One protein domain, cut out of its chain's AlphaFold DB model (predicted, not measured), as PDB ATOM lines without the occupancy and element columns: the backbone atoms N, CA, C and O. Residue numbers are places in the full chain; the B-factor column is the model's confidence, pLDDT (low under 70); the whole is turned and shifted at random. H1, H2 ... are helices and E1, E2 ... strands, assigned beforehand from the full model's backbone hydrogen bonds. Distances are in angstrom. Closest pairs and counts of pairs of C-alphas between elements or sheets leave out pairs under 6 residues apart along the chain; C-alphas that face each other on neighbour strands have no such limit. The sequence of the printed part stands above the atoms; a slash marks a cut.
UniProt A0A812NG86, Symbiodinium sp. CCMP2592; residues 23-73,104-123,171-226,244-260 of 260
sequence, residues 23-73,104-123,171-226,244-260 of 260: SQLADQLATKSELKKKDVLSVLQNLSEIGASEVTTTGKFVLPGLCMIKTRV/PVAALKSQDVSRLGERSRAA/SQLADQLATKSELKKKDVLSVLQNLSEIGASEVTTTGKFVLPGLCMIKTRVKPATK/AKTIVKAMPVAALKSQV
ATOM      1  N   SER A  23     162.911 158.901 150.728       80.56
ATOM      2  CA  SER A  23     162.405 157.790 149.912       80.56
ATOM      3  C   SER A  23     161.570 156.802 150.724       80.56
ATOM      4  O   SER A  23     160.452 156.502 150.332       80.56
ATOM      5  N   GLN A  24     162.051 156.379 151.894       83.00
ATOM      6  CA  GLN A  24     161.344 155.420 152.749       83.00
ATOM      7  C   GLN A  24     159.997 155.958 153.256       83.00
ATOM      8  O   GLN A  24     159.033 155.204 153.355       83.00
ATOM      9  N   LEU A  25     159.907 157.264 153.538       82.81
ATOM     10  CA  LEU A  25     158.633 157.909 153.875       82.81
ATOM     11  C   LEU A  25     157.668 157.919 152.688       82.81
ATOM     12  O   LEU A  25     156.484 157.643 152.858       82.81
ATOM     13  N   ALA A  26     158.165 158.217 151.485       83.12
ATOM     14  CA  ALA A  26     157.339 158.193 150.285       83.12
ATOM     15  C   ALA A  26     156.843 156.776 149.965       83.12
ATOM     16  O   ALA A  26     155.693 156.615 149.570       83.12
ATOM     17  N   ASP A  27     157.675 155.759 150.197       84.94
ATOM     18  CA  ASP A  27     157.305 154.355 150.033       84.94
ATOM     19  C   ASP A  27     156.191 153.946 151.007       84.94
ATOM     20  O   ASP A  27     155.186 153.388 150.576       84.94
ATOM     21  N   GLN A  28     156.314 154.277 152.298       83.62
ATOM     22  CA  GLN A  28     155.288 153.953 153.300       83.62
ATOM     23  C   GLN A  28     153.974 154.714 153.106       83.62
ATOM     24  O   GLN A  28     152.903 154.212 153.452       83.62
ATOM     25  N   LEU A  29     154.040 155.938 152.583       84.00
ATOM     26  CA  LEU A  29     152.841 156.685 152.222       84.00
ATOM     27  C   LEU A  29     152.181 156.084 150.989       84.00
ATOM     28  O   LEU A  29     150.983 155.842 151.028       84.00
ATOM     29  N   ALA A  30     152.958 155.762 149.952       83.44
ATOM     30  CA  ALA A  30     152.448 155.113 148.752       83.44
ATOM     31  C   ALA A  30     151.733 153.790 149.074       83.44
ATOM     32  O   ALA A  30     150.661 153.543 148.533       83.44
ATOM     33  N   THR A  31     152.259 152.979 150.003       83.12
ATOM     34  CA  THR A  31     151.597 151.725 150.408       83.12
ATOM     35  C   THR A  31     150.312 151.938 151.205       83.12
ATOM     36  O   THR A  31     149.446 151.076 151.171       83.12
ATOM     37  N   LYS A  32     150.175 153.046 151.946       82.50
ATOM     38  CA  LYS A  32     148.980 153.322 152.766       82.50
ATOM     39  C   LYS A  32     147.899 154.126 152.048       82.50
ATOM     40  O   LYS A  32     146.740 154.040 152.433       82.50
ATOM     41  N   SER A  33     148.273 154.967 151.088       73.44
ATOM     42  CA  SER A  33     147.340 155.829 150.353       73.44
ATOM     43  C   SER A  33     147.138 155.402 148.901       73.44
ATOM     44  O   SER A  33     146.480 156.129 148.170       73.44
ATOM     45  N   GLU A  34     147.733 154.280 148.474       80.12
ATOM     46  CA  GLU A  34     147.620 153.724 147.114       80.12
ATOM     47  C   GLU A  34     147.978 154.729 145.997       80.12
ATOM     48  O   GLU A  34     147.465 154.675 144.883       80.12
ATOM     49  N   LEU A  35     148.889 155.669 146.279       80.94
ATOM     50  CA  LEU A  35     149.347 156.678 145.316       80.94
ATOM     51  C   LEU A  35     150.697 156.303 144.708       80.94
ATOM     52  O   LEU A  35     151.517 155.612 145.321       80.94
ATOM     53  N   LYS A  36     150.989 156.827 143.512       82.62
ATOM     54  CA  LYS A  36     152.307 156.653 142.894       82.62
ATOM     55  C   LYS A  36     153.364 157.376 143.728       82.62
ATOM     56  O   LYS A  36     153.195 158.522 144.142       82.62
ATOM     57  N   LYS A  37     154.526 156.741 143.887       82.56
ATOM     58  CA  LYS A  37     155.674 157.301 144.627       82.56
ATOM     59  C   LYS A  37     156.103 158.682 144.111       82.56
ATOM     60  O   LYS A  37     156.541 159.516 144.896       82.56
ATOM     61  N   LYS A  38     155.964 158.932 142.802       84.25
ATOM     62  CA  LYS A  38     156.285 160.221 142.166       84.25
ATOM     63  C   LYS A  38     155.388 161.351 142.682       84.25
ATOM     64  O   LYS A  38     155.905 162.396 143.065       84.25
ATOM     65  N   ASP A  39     154.089 161.092 142.785       83.62
ATOM     66  CA  ASP A  39     153.090 162.073 143.222       83.62
ATOM     67  C   ASP A  39     153.247 162.372 144.721       83.62
ATOM     68  O   ASP A  39     153.185 163.513 145.166       83.62
ATOM     69  N   VAL A  40     153.578 161.360 145.526       83.00
ATOM     70  CA  VAL A  40     153.897 161.562 146.949       83.00
ATOM     71  C   VAL A  40     155.178 162.391 147.127       83.00
ATOM     72  O   VAL A  40     155.253 163.262 147.998       83.00
ATOM     73  N   LEU A  41     156.201 162.164 146.297       85.75
ATOM     74  CA  LEU A  41     157.452 162.924 146.349       85.75
ATOM     75  C   LEU A  41     157.286 164.384 145.913       85.75
ATOM     76  O   LEU A  41     158.012 165.232 146.447       85.75
ATOM     77  N   SER A  42     156.380 164.677 144.975       85.00
ATOM     78  CA  SER A  42     156.047 166.049 144.574       85.00
ATOM     79  C   SER A  42     155.228 166.754 145.659       85.00
ATOM     80  O   SER A  42     155.583 167.861 146.057       85.00
ATOM     81  N   VAL A  43     154.239 166.079 146.262       85.25
ATOM     82  CA  VAL A  43     153.476 166.604 147.410       85.25
ATOM     83  C   VAL A  43     154.401 166.973 148.573       85.25
ATOM     84  O   VAL A  43     154.272 168.057 149.139       85.25
ATOM     85  N   LEU A  44     155.377 166.126 148.916       85.12
ATOM     86  CA  LEU A  44     156.326 166.413 150.000       85.12
ATOM     87  C   LEU A  44     157.256 167.601 149.698       85.12
ATOM     88  O   LEU A  44     157.653 168.310 150.624       85.12
ATOM     89  N   GLN A  45     157.615 167.826 148.431       87.12
ATOM     90  CA  GLN A  45     158.417 168.982 148.011       87.12
ATOM     91  C   GLN A  45     157.596 170.268 148.076       87.12
ATOM     92  O   GLN A  45     157.986 171.199 148.782       87.12
ATOM     93  N   ASN A  46     156.405 170.257 147.481       87.69
ATOM     94  CA  ASN A  46     155.469 171.378 147.507       87.69
ATOM     95  C   ASN A  46     155.097 171.774 148.943       87.69
ATOM     96  O   ASN A  46     155.034 172.958 149.271       87.69
ATOM     97  N   LEU A  47     154.914 170.794 149.834       85.00
ATOM     98  CA  LEU A  47     154.648 171.026 151.255       85.00
ATOM     99  C   LEU A  47     155.833 171.720 151.943       85.00
ATOM    100  O   LEU A  47     155.628 172.617 152.762       85.00
ATOM    101  N   SER A  48     157.070 171.352 151.600       84.31
ATOM    102  CA  SER A  48     158.260 172.004 152.155       84.31
ATOM    103  C   SER A  48     158.411 173.457 151.691       84.31
ATOM    104  O   SER A  48     158.748 174.319 152.501       84.31
ATOM    105  N   GLU A  49     158.083 173.749 150.431       86.50
ATOM    106  CA  GLU A  49     158.114 175.103 149.867       86.50
ATOM    107  C   GLU A  49     157.012 175.993 150.445       86.50
ATOM    108  O   GLU A  49     157.282 177.114 150.882       86.50
ATOM    109  N   ILE A  50     155.776 175.478 150.515       85.00
ATOM    110  CA  ILE A  50     154.650 176.172 151.155       85.00
ATOM    111  C   ILE A  50     155.005 176.465 152.613       85.00
ATOM    112  O   ILE A  50     154.940 177.616 153.042       85.00
ATOM    113  N   GLY A  51     155.487 175.463 153.354       81.81
ATOM    114  CA  GLY A  51     155.880 175.641 154.748       81.81
ATOM    115  C   GLY A  51     157.003 176.666 154.937       81.81
ATOM    116  O   GLY A  51     156.954 177.440 155.890       81.81
ATOM    117  N   ALA A  52     157.985 176.732 154.034       82.56
ATOM    118  CA  ALA A  52     159.020 177.767 154.071       82.56
ATOM    119  C   ALA A  52     158.437 179.174 153.839       82.56
ATOM    120  O   ALA A  52     158.710 180.088 154.619       82.56
ATOM    121  N   SER A  53     157.577 179.328 152.825       82.12
ATOM    122  CA  SER A  53     156.930 180.606 152.490       82.12
ATOM    123  C   SER A  53     155.970 181.106 153.576       82.12
ATOM    124  O   SER A  53     155.900 182.300 153.866       82.12
ATOM    125  N   GLU A  54     155.262 180.204 154.255       81.00
ATOM    126  CA  GLU A  54     154.358 180.565 155.345       81.00
ATOM    127  C   GLU A  54     155.114 180.971 156.611       81.00
ATOM    128  O   GLU A  54     154.677 181.870 157.336       81.00
ATOM    129  N   VAL A  55     156.258 180.343 156.896       75.50
ATOM    130  CA  VAL A  55     157.066 180.684 158.076       75.50
ATOM    131  C   VAL A  55     157.701 182.069 157.935       75.50
ATOM    132  O   VAL A  55     157.814 182.762 158.948       75.50
ATOM    133  N   THR A  56     158.063 182.504 156.726       74.88
ATOM    134  CA  THR A  56     158.577 183.865 156.490       74.88
ATOM    135  C   THR A  56     157.460 184.914 156.520       74.88
ATOM    136  O   THR A  56     157.621 185.947 157.163       74.88
ATOM    137  N   THR A  57     156.309 184.640 155.898       76.50
ATOM    138  CA  THR A  57     155.208 185.614 155.748       76.50
ATOM    139  C   THR A  57     154.317 185.741 156.987       76.50
ATOM    140  O   THR A  57     154.069 186.841 157.476       76.50
ATOM    141  N   THR A  58     153.825 184.625 157.526       71.06
ATOM    142  CA  THR A  58     152.875 184.619 158.657       71.06
ATOM    143  C   THR A  58     153.560 184.410 160.005       71.06
ATOM    144  O   THR A  58     152.980 184.672 161.064       71.06
ATOM    145  N   GLY A  59     154.793 183.891 159.993       68.62
ATOM    146  CA  GLY A  59     155.540 183.551 161.199       68.62
ATOM    147  C   GLY A  59     154.997 182.340 161.966       68.62
ATOM    148  O   GLY A  59     155.502 182.031 163.053       68.62
ATOM    149  N   LYS A  60     153.962 181.652 161.456       80.12
ATOM    150  CA  LYS A  60     153.333 180.499 162.112       80.12
ATOM    151  C   LYS A  60     152.872 179.458 161.098       80.12
ATOM    152  O   LYS A  60     151.905 179.675 160.387       80.12
ATOM    153  N   PHE A  61     153.475 178.278 161.159       81.25
ATOM    154  CA  PHE A  61     153.089 177.130 160.344       81.25
ATOM    155  C   PHE A  61     152.693 175.959 161.242       81.25
ATOM    156  O   PHE A  61     153.402 175.636 162.199       81.25
ATOM    157  N   VAL A  62     151.547 175.332 160.980       81.44
ATOM    158  CA  VAL A  62     151.037 174.211 161.781       81.44
ATOM    159  C   VAL A  62     150.843 173.006 160.877       81.44
ATOM    160  O   VAL A  62     149.887 172.955 160.114       81.44
ATOM    161  N   LEU A  63     151.703 172.000 161.032       80.50
ATOM    162  CA  LEU A  63     151.437 170.683 160.473       80.50
ATOM    163  C   LEU A  63     150.512 169.915 161.413       80.50
ATOM    164  O   LEU A  63     150.833 169.765 162.601       80.50
ATOM    165  N   PRO A  64     149.365 169.428 160.914       75.88
ATOM    166  CA  PRO A  64     148.427 168.683 161.734       75.88
ATOM    167  C   PRO A  64     149.101 167.441 162.324       75.88
ATOM    168  O   PRO A  64     149.891 166.766 161.672       75.88
ATOM    169  N   GLY A  65     148.826 167.178 163.601       74.06
ATOM    170  CA  GLY A  65     149.347 166.017 164.327       74.06
ATOM    171  C   GLY A  65     150.825 166.101 164.727       74.06
ATOM    172  O   GLY A  65     151.164 165.611 165.798       74.06
ATOM    173  N   LEU A  66     151.688 166.775 163.957       77.12
ATOM    174  CA  LEU A  66     153.144 166.661 164.103       77.12
ATOM    175  C   LEU A  66     153.797 167.865 164.798       77.12
ATOM    176  O   LEU A  66     154.217 167.787 165.960       77.12
ATOM    177  N   CYS A  67     153.900 169.008 164.115       75.75
ATOM    178  CA  CYS A  67     154.670 170.144 164.617       75.75
ATOM    179  C   CYS A  67     154.074 171.507 164.271       75.75
ATOM    180  O   CYS A  67     153.537 171.740 163.197       75.75
ATOM    181  N   MET A  68     154.261 172.437 165.199       83.44
ATOM    182  CA  MET A  68     153.941 173.847 165.067       83.44
ATOM    183  C   MET A  68     155.244 174.641 165.042       83.44
ATOM    184  O   MET A  68     155.975 174.677 166.034       83.44
ATOM    185  N   ILE A  69     155.536 175.283 163.919       84.62
ATOM    186  CA  ILE A  69     156.670 176.183 163.746       84.62
ATOM    187  C   ILE A  69     156.209 177.607 164.049       84.62
ATOM    188  O   ILE A  69     155.192 178.070 163.539       84.62
ATOM    189  N   LYS A  70     156.951 178.302 164.910       81.94
ATOM    190  CA  LYS A  70     156.721 179.703 165.270       81.94
ATOM    191  C   LYS A  70     158.012 180.488 165.115       81.94
ATOM    192  O   LYS A  70     159.049 180.057 165.627       81.94
ATOM    193  N   THR A  71     157.948 181.659 164.502       81.62
ATOM    194  CA  THR A  71     159.039 182.629 164.549       81.62
ATOM    195  C   THR A  71     158.980 183.406 165.864       81.62
ATOM    196  O   THR A  71     157.924 183.632 166.462       81.62
ATOM    197  N   ARG A  72     160.150 183.750 166.394       78.25
ATOM    198  CA  ARG A  72     160.303 184.664 167.523       78.25
ATOM    199  C   ARG A  72     161.385 185.667 167.185       78.25
ATOM    200  O   ARG A  72     162.505 185.270 166.883       78.25
ATOM    201  N   VAL A  73     161.063 186.947 167.308       78.94
ATOM    202  CA  VAL A  73     162.048 188.019 167.196       78.94
ATOM    203  C   VAL A  73     162.877 188.033 168.475       78.94
ATOM    204  O   VAL A  73     162.344 188.171 169.577       78.94
ATOM    205  N   PRO A 104     156.579 170.469 169.151       77.19
ATOM    206  CA  PRO A 104     155.707 169.329 168.906       77.19
ATOM    207  C   PRO A 104     154.287 169.653 169.378       77.19
ATOM    208  O   PRO A 104     154.109 170.344 170.397       77.19
ATOM    209  N   VAL A 105     153.295 169.150 168.648       77.62
ATOM    210  CA  VAL A 105     151.880 169.278 169.017       77.62
ATOM    211  C   VAL A 105     151.610 168.489 170.305       77.62
ATOM    212  O   VAL A 105     152.343 167.564 170.659       77.62
ATOM    213  N   ALA A 106     150.584 168.894 171.056       66.94
ATOM    214  CA  ALA A 106     150.213 168.243 172.311       66.94
ATOM    215  C   ALA A 106     149.934 166.740 172.138       66.94
ATOM    216  O   ALA A 106     150.328 165.984 173.017       66.94
ATOM    217  N   ALA A 107     149.363 166.332 170.996       69.06
ATOM    218  CA  ALA A 107     149.078 164.941 170.645       69.06
ATOM    219  C   ALA A 107     150.322 164.032 170.738       69.06
ATOM    220  O   ALA A 107     150.302 163.046 171.471       69.06
ATOM    221  N   LEU A 108     151.447 164.424 170.121       67.75
ATOM    222  CA  LEU A 108     152.705 163.667 170.228       67.75
ATOM    223  C   LEU A 108     153.286 163.696 171.644       67.75
ATOM    224  O   LEU A 108     153.844 162.716 172.119       67.75
ATOM    225  N   LYS A 109     153.126 164.816 172.358       64.38
ATOM    226  CA  LYS A 109     153.605 164.940 173.743       64.38
ATOM    227  C   LYS A 109     152.739 164.187 174.757       64.38
ATOM    228  O   LYS A 109     153.131 164.117 175.920       64.38
ATOM    229  N   SER A 110     151.532 163.752 174.402       59.50
ATOM    230  CA  SER A 110     150.678 162.921 175.263       59.50
ATOM    231  C   SER A 110     150.876 161.429 175.028       59.50
ATOM    232  O   SER A 110     150.598 160.659 175.938       59.50
ATOM    233  N   GLN A 111     151.379 161.040 173.855       57.59
ATOM    234  CA  GLN A 111     151.696 159.652 173.503       57.59
ATOM    235  C   GLN A 111     153.022 159.159 174.112       57.59
ATOM    236  O   GLN A 111     153.284 157.959 174.121       57.59
ATOM    237  N   ASP A 112     153.842 160.055 174.676       52.91
ATOM    238  CA  ASP A 112     154.986 159.676 175.508       52.91
ATOM    239  C   ASP A 112     154.498 158.826 176.701       52.91
ATOM    240  O   ASP A 112     153.893 159.343 177.643       52.91
ATOM    241  N   VAL A 113     154.800 157.522 176.679       41.91
ATOM    242  CA  VAL A 113     154.396 156.481 177.655       41.91
ATOM    243  C   VAL A 113     154.615 156.901 179.122       41.91
ATOM    244  O   VAL A 113     153.876 156.509 180.022       41.91
ATOM    245  N   SER A 114     155.581 157.789 179.379       42.06
ATOM    246  CA  SER A 114     155.881 158.319 180.715       42.06
ATOM    247  C   SER A 114     154.863 159.338 181.261       42.06
ATOM    248  O   SER A 114     154.785 159.518 182.475       42.06
ATOM    249  N   ARG A 115     154.061 159.988 180.404       37.84
ATOM    250  CA  ARG A 115     153.000 160.931 180.807       37.84
ATOM    251  C   ARG A 115     151.668 160.256 181.094       37.84
ATOM    252  O   ARG A 115     150.921 160.773 181.920       37.84
ATOM    253  N   LEU A 116     151.382 159.116 180.464       32.84
ATOM    254  CA  LEU A 116     150.203 158.315 180.796       32.84
ATOM    255  C   LEU A 116     150.281 157.818 182.239       32.84
ATOM    256  O   LEU A 116     149.300 157.948 182.952       32.84
ATOM    257  N   GLY A 117     151.463 157.398 182.707       33.72
ATOM    258  CA  GLY A 117     151.675 157.007 184.105       33.72
ATOM    259  C   GLY A 117     151.556 158.148 185.123       33.72
ATOM    260  O   GLY A 117     151.285 157.899 186.292       33.72
ATOM    261  N   GLU A 118     151.743 159.404 184.709       37.81
ATOM    262  CA  GLU A 118     151.531 160.569 185.582       37.81
ATOM    263  C   GLU A 118     150.101 161.093 185.525       37.81
ATOM    264  O   GLU A 118     149.587 161.539 186.544       37.81
ATOM    265  N   ARG A 119     149.442 161.006 184.364       32.78
ATOM    266  CA  ARG A 119     148.025 161.349 184.215       32.78
ATOM    267  C   ARG A 119     147.114 160.309 184.855       32.78
ATOM    268  O   ARG A 119     146.173 160.713 185.509       32.78
ATOM    269  N   SER A 120     147.409 159.014 184.755       32.22
ATOM    270  CA  SER A 120     146.636 157.968 185.440       32.22
ATOM    271  C   SER A 120     146.804 158.026 186.958       32.22
ATOM    272  O   SER A 120     145.837 157.832 187.685       32.22
ATOM    273  N   ARG A 121     147.996 158.396 187.452       37.78
ATOM    274  CA  ARG A 121     148.236 158.647 188.885       37.78
ATOM    275  C   ARG A 121     147.641 159.962 189.386       37.78
ATOM    276  O   ARG A 121     147.277 160.035 190.551       37.78
ATOM    277  N   ALA A 122     147.553 160.989 188.542       31.66
ATOM    278  CA  ALA A 122     146.890 162.250 188.881       31.66
ATOM    279  C   ALA A 122     145.358 162.186 188.720       31.66
ATOM    280  O   ALA A 122     144.668 162.979 189.344       31.66
ATOM    281  N   ALA A 123     144.840 161.260 187.904       33.38
ATOM    282  CA  ALA A 123     143.410 161.065 187.660       33.38
ATOM    283  C   ALA A 123     142.807 159.862 188.408       33.38
ATOM    284  O   ALA A 123     141.615 159.624 188.271       33.38
ATOM    285  N   SER A 171     142.253 172.497 155.914       79.12
ATOM    286  CA  SER A 171     141.589 172.597 154.614       79.12
ATOM    287  C   SER A 171     142.381 173.463 153.636       79.12
ATOM    288  O   SER A 171     142.650 173.012 152.534       79.12
ATOM    289  N   GLN A 172     142.851 174.637 154.065       81.75
ATOM    290  CA  GLN A 172     143.631 175.549 153.220       81.75
ATOM    291  C   GLN A 172     144.945 174.921 152.739       81.75
ATOM    292  O   GLN A 172     145.318 175.090 151.582       81.75
ATOM    293  N   LEU A 173     145.620 174.148 153.598       82.00
ATOM    294  CA  LEU A 173     146.817 173.397 153.207       82.00
ATOM    295  C   LEU A 173     146.498 172.307 152.179       82.00
ATOM    296  O   LEU A 173     147.240 172.140 151.216       82.00
ATOM    297  N   ALA A 174     145.395 171.577 152.364       81.81
ATOM    298  CA  ALA A 174     144.972 170.562 151.406       81.81
ATOM    299  C   ALA A 174     144.579 171.183 150.057       81.81
ATOM    300  O   ALA A 174     144.905 170.618 149.018       81.81
ATOM    301  N   ASP A 175     143.947 172.357 150.068       83.94
ATOM    302  CA  ASP A 175     143.583 173.097 148.860       83.94
ATOM    303  C   ASP A 175     144.825 173.569 148.089       83.94
ATOM    304  O   ASP A 175     144.910 173.352 146.885       83.94
ATOM    305  N   GLN A 176     145.817 174.152 148.772       82.94
ATOM    306  CA  GLN A 176     147.064 174.600 148.139       82.94
ATOM    307  C   GLN A 176     147.946 173.452 147.643       82.94
ATOM    308  O   GLN A 176     148.672 173.598 146.662       82.94
ATOM    309  N   LEU A 177     147.923 172.313 148.332       83.62
ATOM    310  CA  LEU A 177     148.620 171.119 147.866       83.62
ATOM    311  C   LEU A 177     147.906 170.520 146.656       83.62
ATOM    312  O   LEU A 177     148.573 170.214 145.677       83.62
ATOM    313  N   ALA A 178     146.573 170.440 146.680       82.94
ATOM    314  CA  ALA A 178     145.781 169.958 145.552       82.94
ATOM    315  C   ALA A 178     145.991 170.803 144.285       82.94
ATOM    316  O   ALA A 178     146.119 170.233 143.206       82.94
ATOM    317  N   THR A 179     146.088 172.134 144.397       83.19
ATOM    318  CA  THR A 179     146.359 172.996 143.233       83.19
ATOM    319  C   THR A 179     147.771 172.831 142.680       83.19
ATOM    320  O   THR A 179     147.948 172.907 141.472       83.19
ATOM    321  N   LYS A 180     148.779 172.592 143.529       80.81
ATOM    322  CA  LYS A 180     150.178 172.437 143.087       80.81
ATOM    323  C   LYS A 180     150.549 171.027 142.633       80.81
ATOM    324  O   LYS A 180     151.520 170.873 141.902       80.81
ATOM    325  N   SER A 181     149.867 169.999 143.136       75.06
ATOM    326  CA  SER A 181     150.146 168.600 142.786       75.06
ATOM    327  C   SER A 181     149.090 167.984 141.872       75.06
ATOM    328  O   SER A 181     149.198 166.800 141.585       75.06
ATOM    329  N   GLU A 182     148.064 168.745 141.475       79.62
ATOM    330  CA  GLU A 182     146.956 168.293 140.615       79.62
ATOM    331  C   GLU A 182     146.255 167.017 141.133       79.62
ATOM    332  O   GLU A 182     145.735 166.203 140.372       79.62
ATOM    333  N   LEU A 183     146.222 166.829 142.459       81.06
ATOM    334  CA  LEU A 183     145.588 165.675 143.108       81.06
ATOM    335  C   LEU A 183     144.225 166.043 143.695       81.06
ATOM    336  O   LEU A 183     143.955 167.194 144.050       81.06
ATOM    337  N   LYS A 184     143.362 165.038 143.880       82.44
ATOM    338  CA  LYS A 184     142.074 165.242 144.549       82.44
ATOM    339  C   LYS A 184     142.310 165.619 146.011       82.44
ATOM    340  O   LYS A 184     143.109 165.008 146.719       82.44
ATOM    341  N   LYS A 185     141.523 166.575 146.512       82.31
ATOM    342  CA  LYS A 185     141.594 167.049 147.908       82.31
ATOM    343  C   LYS A 185     141.458 165.916 148.936       82.31
ATOM    344  O   LYS A 185     142.078 165.974 149.993       82.31
ATOM    345  N   LYS A 186     140.666 164.881 148.625       83.56
ATOM    346  CA  LYS A 186     140.478 163.697 149.485       83.56
ATOM    347  C   LYS A 186     141.779 162.906 149.665       83.56
ATOM    348  O   LYS A 186     142.110 162.552 150.792       83.56
ATOM    349  N   ASP A 187     142.533 162.726 148.586       83.88
ATOM    350  CA  ASP A 187     143.778 161.951 148.579       83.88
ATOM    351  C   ASP A 187     144.893 162.713 149.310       83.88
ATOM    352  O   ASP A 187     145.672 162.150 150.071       83.88
ATOM    353  N   VAL A 188     144.925 164.041 149.178       83.75
ATOM    354  CA  VAL A 188     145.859 164.880 149.946       83.75
ATOM    355  C   VAL A 188     145.537 164.843 151.446       83.75
ATOM    356  O   VAL A 188     146.442 164.773 152.280       83.75
ATOM    357  N   LEU A 189     144.253 164.862 151.818       84.38
ATOM    358  CA  LEU A 189     143.836 164.759 153.219       84.38
ATOM    359  C   LEU A 189     144.191 163.397 153.829       84.38
ATOM    360  O   LEU A 189     144.655 163.367 154.972       84.38
ATOM    361  N   SER A 190     144.025 162.299 153.086       84.31
ATOM    362  CA  SER A 190     144.420 160.963 153.550       84.31
ATOM    363  C   SER A 190     145.940 160.848 153.702       84.31
ATOM    364  O   SER A 190     146.414 160.370 154.732       84.31
ATOM    365  N   VAL A 191     146.727 161.401 152.769       85.75
ATOM    366  CA  VAL A 191     148.196 161.478 152.887       85.75
ATOM    367  C   VAL A 191     148.619 162.251 154.139       85.75
ATOM    368  O   VAL A 191     149.507 161.801 154.861       85.75
ATOM    369  N   LEU A 192     147.979 163.384 154.452       84.62
ATOM    370  CA  LEU A 192     148.290 164.175 155.651       84.62
ATOM    371  C   LEU A 192     147.933 163.450 156.961       84.62
ATOM    372  O   LEU A 192     148.647 163.600 157.956       84.62
ATOM    373  N   GLN A 193     146.851 162.668 156.978       86.31
ATOM    374  CA  GLN A 193     146.477 161.836 158.127       86.31
ATOM    375  C   GLN A 193     147.469 160.681 158.313       86.31
ATOM    376  O   GLN A 193     148.060 160.558 159.388       86.31
ATOM    377  N   ASN A 194     147.768 159.940 157.245       86.38
ATOM    378  CA  ASN A 194     148.739 158.844 157.249       86.38
ATOM    379  C   ASN A 194     150.146 159.319 157.649       86.38
ATOM    380  O   ASN A 194     150.832 158.656 158.429       86.38
ATOM    381  N   LEU A 195     150.560 160.504 157.186       84.81
ATOM    382  CA  LEU A 195     151.794 161.172 157.612       84.81
ATOM    383  C   LEU A 195     151.833 161.414 159.124       84.81
ATOM    384  O   LEU A 195     152.881 161.255 159.752       84.81
ATOM    385  N   SER A 196     150.705 161.817 159.712       84.00
ATOM    386  CA  SER A 196     150.623 162.075 161.149       84.00
ATOM    387  C   SER A 196     150.725 160.794 161.980       84.00
ATOM    388  O   SER A 196     151.385 160.795 163.021       84.00
ATOM    389  N   GLU A 197     150.158 159.691 161.492       85.56
ATOM    390  CA  GLU A 197     150.225 158.377 162.134       85.56
ATOM    391  C   GLU A 197     151.617 157.751 162.036       85.56
ATOM    392  O   GLU A 197     152.148 157.280 163.041       85.56
ATOM    393  N   ILE A 198     152.234 157.790 160.848       84.56
ATOM    394  CA  ILE A 198     153.614 157.324 160.632       84.56
ATOM    395  C   ILE A 198     154.578 158.142 161.497       84.56
ATOM    396  O   ILE A 198     155.416 157.590 162.206       84.56
ATOM    397  N   GLY A 199     154.426 159.468 161.522       81.19
ATOM    398  CA  GLY A 199     155.260 160.311 162.372       81.19
ATOM    399  C   GLY A 199     155.079 160.019 163.867       81.19
ATOM    400  O   GLY A 199     156.048 160.095 164.621       81.19
ATOM    401  N   ALA A 200     153.874 159.652 164.315       80.81
ATOM    402  CA  ALA A 200     153.631 159.254 165.700       80.81
ATOM    403  C   ALA A 200     154.290 157.909 166.052       80.81
ATOM    404  O   ALA A 200     154.955 157.809 167.087       80.81
ATOM    405  N   SER A 201     154.157 156.895 165.191       80.50
ATOM    406  CA  SER A 201     154.751 155.570 165.414       80.50
ATOM    407  C   SER A 201     156.279 155.586 165.320       80.50
ATOM    408  O   SER A 201     156.966 154.902 166.079       80.50
ATOM    409  N   GLU A 202     156.853 156.402 164.442       80.31
ATOM    410  CA  GLU A 202     158.306 156.516 164.312       80.31
ATOM    411  C   GLU A 202     158.947 157.251 165.490       80.31
ATOM    412  O   GLU A 202     160.041 156.888 165.933       80.31
ATOM    413  N   VAL A 203     158.274 158.265 166.042       76.00
ATOM    414  CA  VAL A 203     158.779 159.004 167.209       76.00
ATOM    415  C   VAL A 203     158.821 158.118 168.458       76.00
ATOM    416  O   VAL A 203     159.720 158.300 169.280       76.00
ATOM    417  N   THR A 204     157.918 157.148 168.597       75.44
ATOM    418  CA  THR A 204     157.939 156.196 169.719       75.44
ATOM    419  C   THR A 204     158.952 155.069 169.514       75.44
ATOM    420  O   THR A 204     159.651 154.717 170.461       75.44
ATOM    421  N   THR A 205     159.080 154.539 168.295       76.88
ATOM    422  CA  THR A 205     159.948 153.383 167.994       76.88
ATOM    423  C   THR A 205     161.417 153.759 167.795       76.88
ATOM    424  O   THR A 205     162.301 153.217 168.452       76.88
ATOM    425  N   THR A 206     161.703 154.708 166.903       75.12
ATOM    426  CA  THR A 206     163.079 155.102 166.545       75.12
ATOM    427  C   THR A 206     163.566 156.318 167.331       75.12
ATOM    428  O   THR A 206     164.770 156.571 167.429       75.12
ATOM    429  N   GLY A 207     162.639 157.109 167.882       70.56
ATOM    430  CA  GLY A 207     162.954 158.327 168.623       70.56
ATOM    431  C   GLY A 207     163.431 159.495 167.754       70.56
ATOM    432  O   GLY A 207     163.799 160.545 168.294       70.56
ATOM    433  N   LYS A 208     163.456 159.345 166.421       79.88
ATOM    434  CA  LYS A 208     163.890 160.386 165.481       79.88
ATOM    435  C   LYS A 208     163.069 160.345 164.198       79.88
ATOM    436  O   LYS A 208     163.193 159.418 163.415       79.88
ATOM    437  N   PHE A 209     162.347 161.428 163.941       81.44
ATOM    438  CA  PHE A 209     161.568 161.620 162.725       81.44
ATOM    439  C   PHE A 209     162.011 162.903 162.022       81.44
ATOM    440  O   PHE A 209     162.139 163.954 162.659       81.44
ATOM    441  N   VAL A 210     162.289 162.830 160.722       83.19
ATOM    442  CA  VAL A 210     162.728 163.979 159.922       83.19
ATOM    443  C   VAL A 210     161.689 164.238 158.845       83.19
ATOM    444  O   VAL A 210     161.575 163.471 157.899       83.19
ATOM    445  N   LEU A 211     160.976 165.356 158.965       83.00
ATOM    446  CA  LEU A 211     160.178 165.890 157.870       83.00
ATOM    447  C   LEU A 211     161.097 166.667 156.925       83.00
ATOM    448  O   LEU A 211     161.748 167.622 157.377       83.00
ATOM    449  N   PRO A 212     161.157 166.293 155.635       80.81
ATOM    450  CA  PRO A 212     161.979 166.981 154.651       80.81
ATOM    451  C   PRO A 212     161.712 168.488 154.646       80.81
ATOM    452  O   PRO A 212     160.568 168.930 154.706       80.81
ATOM    453  N   GLY A 213     162.786 169.276 154.627       76.75
ATOM    454  CA  GLY A 213     162.726 170.733 154.517       76.75
ATOM    455  C   GLY A 213     162.191 171.486 155.738       76.75
ATOM    456  O   GLY A 213     162.481 172.665 155.848       76.75
ATOM    457  N   LEU A 214     161.491 170.845 156.685       79.62
ATOM    458  CA  LEU A 214     160.758 171.560 157.736       79.62
ATOM    459  C   LEU A 214     161.282 171.315 159.153       79.62
ATOM    460  O   LEU A 214     161.835 172.211 159.801       79.62
ATOM    461  N   CYS A 215     161.087 170.109 159.683       80.88
ATOM    462  CA  CYS A 215     161.284 169.834 161.103       80.88
ATOM    463  C   CYS A 215     161.905 168.470 161.366       80.88
ATOM    464  O   CYS A 215     161.573 167.467 160.751       80.88
ATOM    465  N   MET A 216     162.759 168.437 162.380       84.31
ATOM    466  CA  MET A 216     163.353 167.236 162.937       84.31
ATOM    467  C   MET A 216     162.817 167.033 164.352       84.31
ATOM    468  O   MET A 216     163.103 167.821 165.257       84.31
ATOM    469  N   ILE A 217     162.040 165.978 164.551       85.12
ATOM    470  CA  ILE A 217     161.492 165.584 165.844       85.12
ATOM    471  C   ILE A 217     162.445 164.566 166.473       85.12
ATOM    472  O   ILE A 217     162.776 163.553 165.865       85.12
ATOM    473  N   LYS A 218     162.927 164.852 167.684       81.94
ATOM    474  CA  LYS A 218     163.817 163.977 168.455       81.94
ATOM    475  C   LYS A 218     163.248 163.739 169.841       81.94
ATOM    476  O   LYS A 218     162.845 164.689 170.515       81.94
ATOM    477  N   THR A 219     163.320 162.507 170.316       83.06
ATOM    478  CA  THR A 219     163.132 162.209 171.731       83.06
ATOM    479  C   THR A 219     164.412 162.544 172.497       83.06
ATOM    480  O   THR A 219     165.538 162.378 172.022       83.06
ATOM    481  N   ARG A 220     164.253 163.105 173.693       79.81
ATOM    482  CA  ARG A 220     165.338 163.275 174.660       79.81
ATOM    483  C   ARG A 220     164.902 162.709 175.993       79.81
ATOM    484  O   ARG A 220     163.834 163.058 176.486       79.81
ATOM    485  N   VAL A 221     165.757 161.893 176.595       79.75
ATOM    486  CA  VAL A 221     165.558 161.411 177.959       79.75
ATOM    487  C   VAL A 221     165.904 162.546 178.918       79.75
ATOM    488  O   VAL A 221     167.023 163.058 178.918       79.75
ATOM    489  N   LYS A 222     164.927 162.980 179.713       80.00
ATOM    490  CA  LYS A 222     165.161 163.807 180.893       80.00
ATOM    491  C   LYS A 222     165.566 162.864 182.033       80.00
ATOM    492  O   LYS A 222     164.820 161.915 182.288       80.00
ATOM    493  N   PRO A 223     166.716 163.092 182.689       77.81
ATOM    494  CA  PRO A 223     167.209 162.199 183.730       77.81
ATOM    495  C   PRO A 223     166.264 162.179 184.933       77.81
ATOM    496  O   PRO A 223     165.515 163.133 185.165       77.81
ATOM    497  N   ALA A 224     166.309 161.081 185.688       82.31
ATOM    498  CA  ALA A 224     165.522 160.927 186.901       82.31
ATOM    499  C   ALA A 224     165.904 162.003 187.926       82.31
ATOM    500  O   ALA A 224     167.083 162.244 188.185       82.31
ATOM    501  N   THR A 225     164.902 162.649 188.515       80.12
ATOM    502  CA  THR A 225     165.108 163.591 189.616       80.12
ATOM    503  C   THR A 225     164.739 162.894 190.914       80.12
ATOM    504  O   THR A 225     163.577 162.519 191.099       80.12
ATOM    505  N   LYS A 226     165.726 162.727 191.803       70.75
ATOM    506  CA  LYS A 226     165.507 162.227 193.164       70.75
ATOM    507  C   LYS A 226     164.561 163.183 193.903       70.75
ATOM    508  O   LYS A 226     164.611 164.393 193.673       70.75
ATOM    509  N   ALA A 244     163.012 158.728 184.949       80.88
ATOM    510  CA  ALA A 244     163.471 159.233 183.663       80.88
ATOM    511  C   ALA A 244     162.291 159.288 182.679       80.88
ATOM    512  O   ALA A 244     161.551 158.317 182.534       80.88
ATOM    513  N   LYS A 245     162.100 160.438 182.028       75.69
ATOM    514  CA  LYS A 245     161.005 160.648 181.072       75.69
ATOM    515  C   LYS A 245     161.576 160.931 179.704       75.69
ATOM    516  O   LYS A 245     162.404 161.831 179.555       75.69
ATOM    517  N   THR A 246     161.111 160.208 178.699       79.50
ATOM    518  CA  THR A 246     161.317 160.578 177.303       79.50
ATOM    519  C   THR A 246     160.418 161.763 176.978       79.50
ATOM    520  O   THR A 246     159.230 161.764 177.281       79.50
ATOM    521  N   ILE A 247     161.011 162.819 176.431       79.56
ATOM    522  CA  ILE A 247     160.304 164.027 176.015       79.56
ATOM    523  C   ILE A 247     160.556 164.227 174.531       79.56
ATOM    524  O   ILE A 247     161.711 164.298 174.100       79.56
ATOM    525  N   VAL A 248     159.489 164.426 173.764       82.12
ATOM    526  CA  VAL A 248     159.589 164.836 172.362       82.12
ATOM    527  C   VAL A 248     159.967 166.320 172.251       82.12
ATOM    528  O   VAL A 248     159.291 167.208 172.777       82.12
ATOM    529  N   LYS A 249     161.047 166.617 171.522       81.62
ATOM    530  CA  LYS A 249     161.447 167.974 171.118       81.62
ATOM    531  C   LYS A 249     161.500 168.062 169.595       81.62
ATOM    532  O   LYS A 249     162.156 167.255 168.950       81.62
ATOM    533  N   ALA A 250     160.865 169.084 169.030       85.69
ATOM    534  CA  ALA A 250     160.980 169.410 167.614       85.69
ATOM    535  C   ALA A 250     162.055 170.490 167.424       85.69
ATOM    536  O   ALA A 250     162.139 171.439 168.203       85.69
ATOM    537  N   MET A 251     162.890 170.341 166.404       84.38
ATOM    538  CA  MET A 251     163.895 171.315 165.994       84.38
ATOM    539  C   MET A 251     163.659 171.681 164.525       84.38
ATOM    540  O   MET A 251     163.495 170.772 163.716       84.38
ATOM    541  N   PRO A 252     163.672 172.971 164.153       83.38
ATOM    542  CA  PRO A 252     163.631 173.339 162.746       83.38
ATOM    543  C   PRO A 252     164.947 172.954 162.067       83.38
ATOM    544  O   PRO A 252     166.018 173.011 162.694       83.38
ATOM    545  N   VAL A 253     164.854 172.567 160.796       84.38
ATOM    546  CA  VAL A 253     166.009 172.247 159.948       84.38
ATOM    547  C   VAL A 253     166.835 173.515 159.693       84.38
ATOM    548  O   VAL A 253     166.323 174.629 159.783       84.38
ATOM    549  N   ALA A 254     168.133 173.354 159.424       79.94
ATOM    550  CA  ALA A 254     169.033 174.471 159.140       79.94
ATOM    551  C   ALA A 254     168.550 175.321 157.954       79.94
ATOM    552  O   ALA A 254     168.536 176.538 158.079       79.94
ATOM    553  N   ALA A 255     168.055 174.681 156.887       82.31
ATOM    554  CA  ALA A 255     167.511 175.349 155.703       82.31
ATOM    555  C   ALA A 255     166.423 176.389 156.039       82.31
ATOM    556  O   ALA A 255     166.493 177.519 155.568       82.31
ATOM    557  N   LEU A 256     165.479 176.069 156.937       80.88
ATOM    558  CA  LEU A 256     164.470 177.046 157.376       80.88
ATOM    559  C   LEU A 256     165.038 178.154 158.260       80.88
ATOM    560  O   LEU A 256     164.495 179.250 158.304       80.88
ATOM    561  N   LYS A 257     166.094 177.868 159.026       79.69
ATOM    562  CA  LYS A 257     166.723 178.871 159.895       79.69
ATOM    563  C   LYS A 257     167.592 179.851 159.119       79.69
ATOM    564  O   LYS A 257     167.866 180.912 159.652       79.69
ATOM    565  N   SER A 258     168.082 179.475 157.940       79.88
ATOM    566  CA  SER A 258     168.817 180.382 157.054       79.88
ATOM    567  C   SER A 258     167.895 181.265 156.216       79.88
ATOM    568  O   SER A 258     168.327 182.314 155.764       79.88
ATOM    569  N   GLN A 259     166.644 180.848 156.005       76.75
ATOM    570  CA  GLN A 259     165.646 181.589 155.225       76.75
ATOM    571  C   GLN A 259     164.893 182.664 156.035       76.75
ATOM    572  O   GLN A 259     164.159 183.453 155.448       76.75
ATOM    573  N   VAL A 260     165.039 182.678 157.367       71.38
ATOM    574  CA  VAL A 260     164.302 183.527 158.327       71.38
ATOM    575  C   VAL A 260     165.277 184.280 159.211       71.38
ATOM    576  O   VAL A 260     164.976 185.448 159.541       71.38
TER     577      VAL A 260
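Overview. This is residues 23 to 73, 104 to 123, 171 to 226 and 244 to 260 of the 260 residues of a protein of Symbiodinium sp. CCMP2592 (UniProt A0A812NG86). Two helix-and-hairpin parts meet through crossed helices: a three-stranded sheet, E3, E4 and E5, has the long helix H6 over one face, and the second long helix, H2, packs with its residues 50 to 56 on a small hairpin, E1 and E2. At one end H1 and H5 each pack on both H2 and H6, while the short helix H3 and the first residues of H4, 113 to 115, only graze the sheet near E5, and the rest of H4 leads away from it, its centre the farthest of the elements from the mean of the C-alphas, at 24.5 A. The printed part has 144 residues with seven named helices and five named strands, in the order H1, H2, E1, E2, H3, H4, H5, H6, E3, E4, E5, H7. Both sheets, E3 - E4 - E5 and E1 - E2, are antiparallel, and the class is mixed, helices and strands. The whole is compact, with a radius of gyration of the C-alphas of 16.4 A and spans of 55 by 39 by 27 A.

Along the chain. Find C-alpha 23 at (162.405, 157.790, 149.912), where H1 begins; it runs over residues 23 to 33. H2, residues 37 to 57, is 30.4 A from first to last C-alpha and ends at C-alpha 57, at (155.208, 185.614, 155.748). Strand E1, residues 60 to 62, turns back into E2, residues 67 to 73, 19.5 A long. After a cut come H3, residues 106 to 110, and H4, residues 113 to 123, 15.6 A long. After the next cut come H5, residues 171 to 181, and H6, residues 185 to 205, 30.4 A long. Then follow E3, residues 208 to 211, and E4, residues 215 to 222, 21.0 A long. After the last cut look for E5, residues 245 to 252, 22.4 A long, and H7, residues 254 to 258, which ends at C-alpha 258, at (168.817, 180.382, 157.054).

Arrangement. Start at the larger sheet, where E3 and E4 form a hairpin at 161 degrees, with N 209 and O 217 2.9 A apart, within hydrogen-bond range. The inner strand E4 is antiparallel to E5 at 154 degrees, with N 218 and O 249 at 2.8 A. H6 is on this sheet in two layers, a helix on one face of a sheet, at a height over the sheet of 11.9 A. It lies over E3 and E4 and runs along the strands, at 2 degrees to E3 on the local plane; the closest C-alphas of H6 and E3 are those of Val 203 and Phe 209, 5.9 A apart. H3 and H4 only graze the sheet; the closest C-alphas of H4 and E5 are those of Ser 114 and Lys 245, at 5.6 A. H1 touches H6 at a steep tilt of 57 degrees, opposite ways, closest at C-alphas 33 and 191, 6.3 A. H5 touches H2 at a steep tilt of 55 degrees, opposite ways, closest at C-alphas 43 and 181, 6.0 A. H1 and H2 touch about perpendicular, at 73 degrees, closest at C-alphas 30 and 37, 5.7 A. H5 and H6 also touch about perpendicular, at 75 degrees, closest at C-alphas 178 and 185, 5.6 A. In the hairpin E1 and E2, N 69 and O 61 are 2.8 A apart, and the closest C-alphas of H2 and E1 are those of Val 55 and Phe 61, at 5.8 A. H7 is close to but not clearly touching H2, with C-alphas 52 and 256 6.4 A apart. Each O i to N i+4 pair is within hydrogen-bond range in H1, H2, H3, H5, H6 and H7, against 4 of 7 in H4.

Size, cuts and confidence. Look for the two C-alphas farthest apart at Glu 182 and Lys 226, 56.1 A. Three stretches are not printed: residues 74 to 103, with a C-alpha gap of 19.8 A, residues 124 to 170, with 35.0 A, and residues 227 to 243, with 10.2 A. Of the links that are printed whole, none is long. The mean pLDDT of the printed part is 76.8; residue 59 and residues 106 to 123 are under 70, and H4 has a mean of 36.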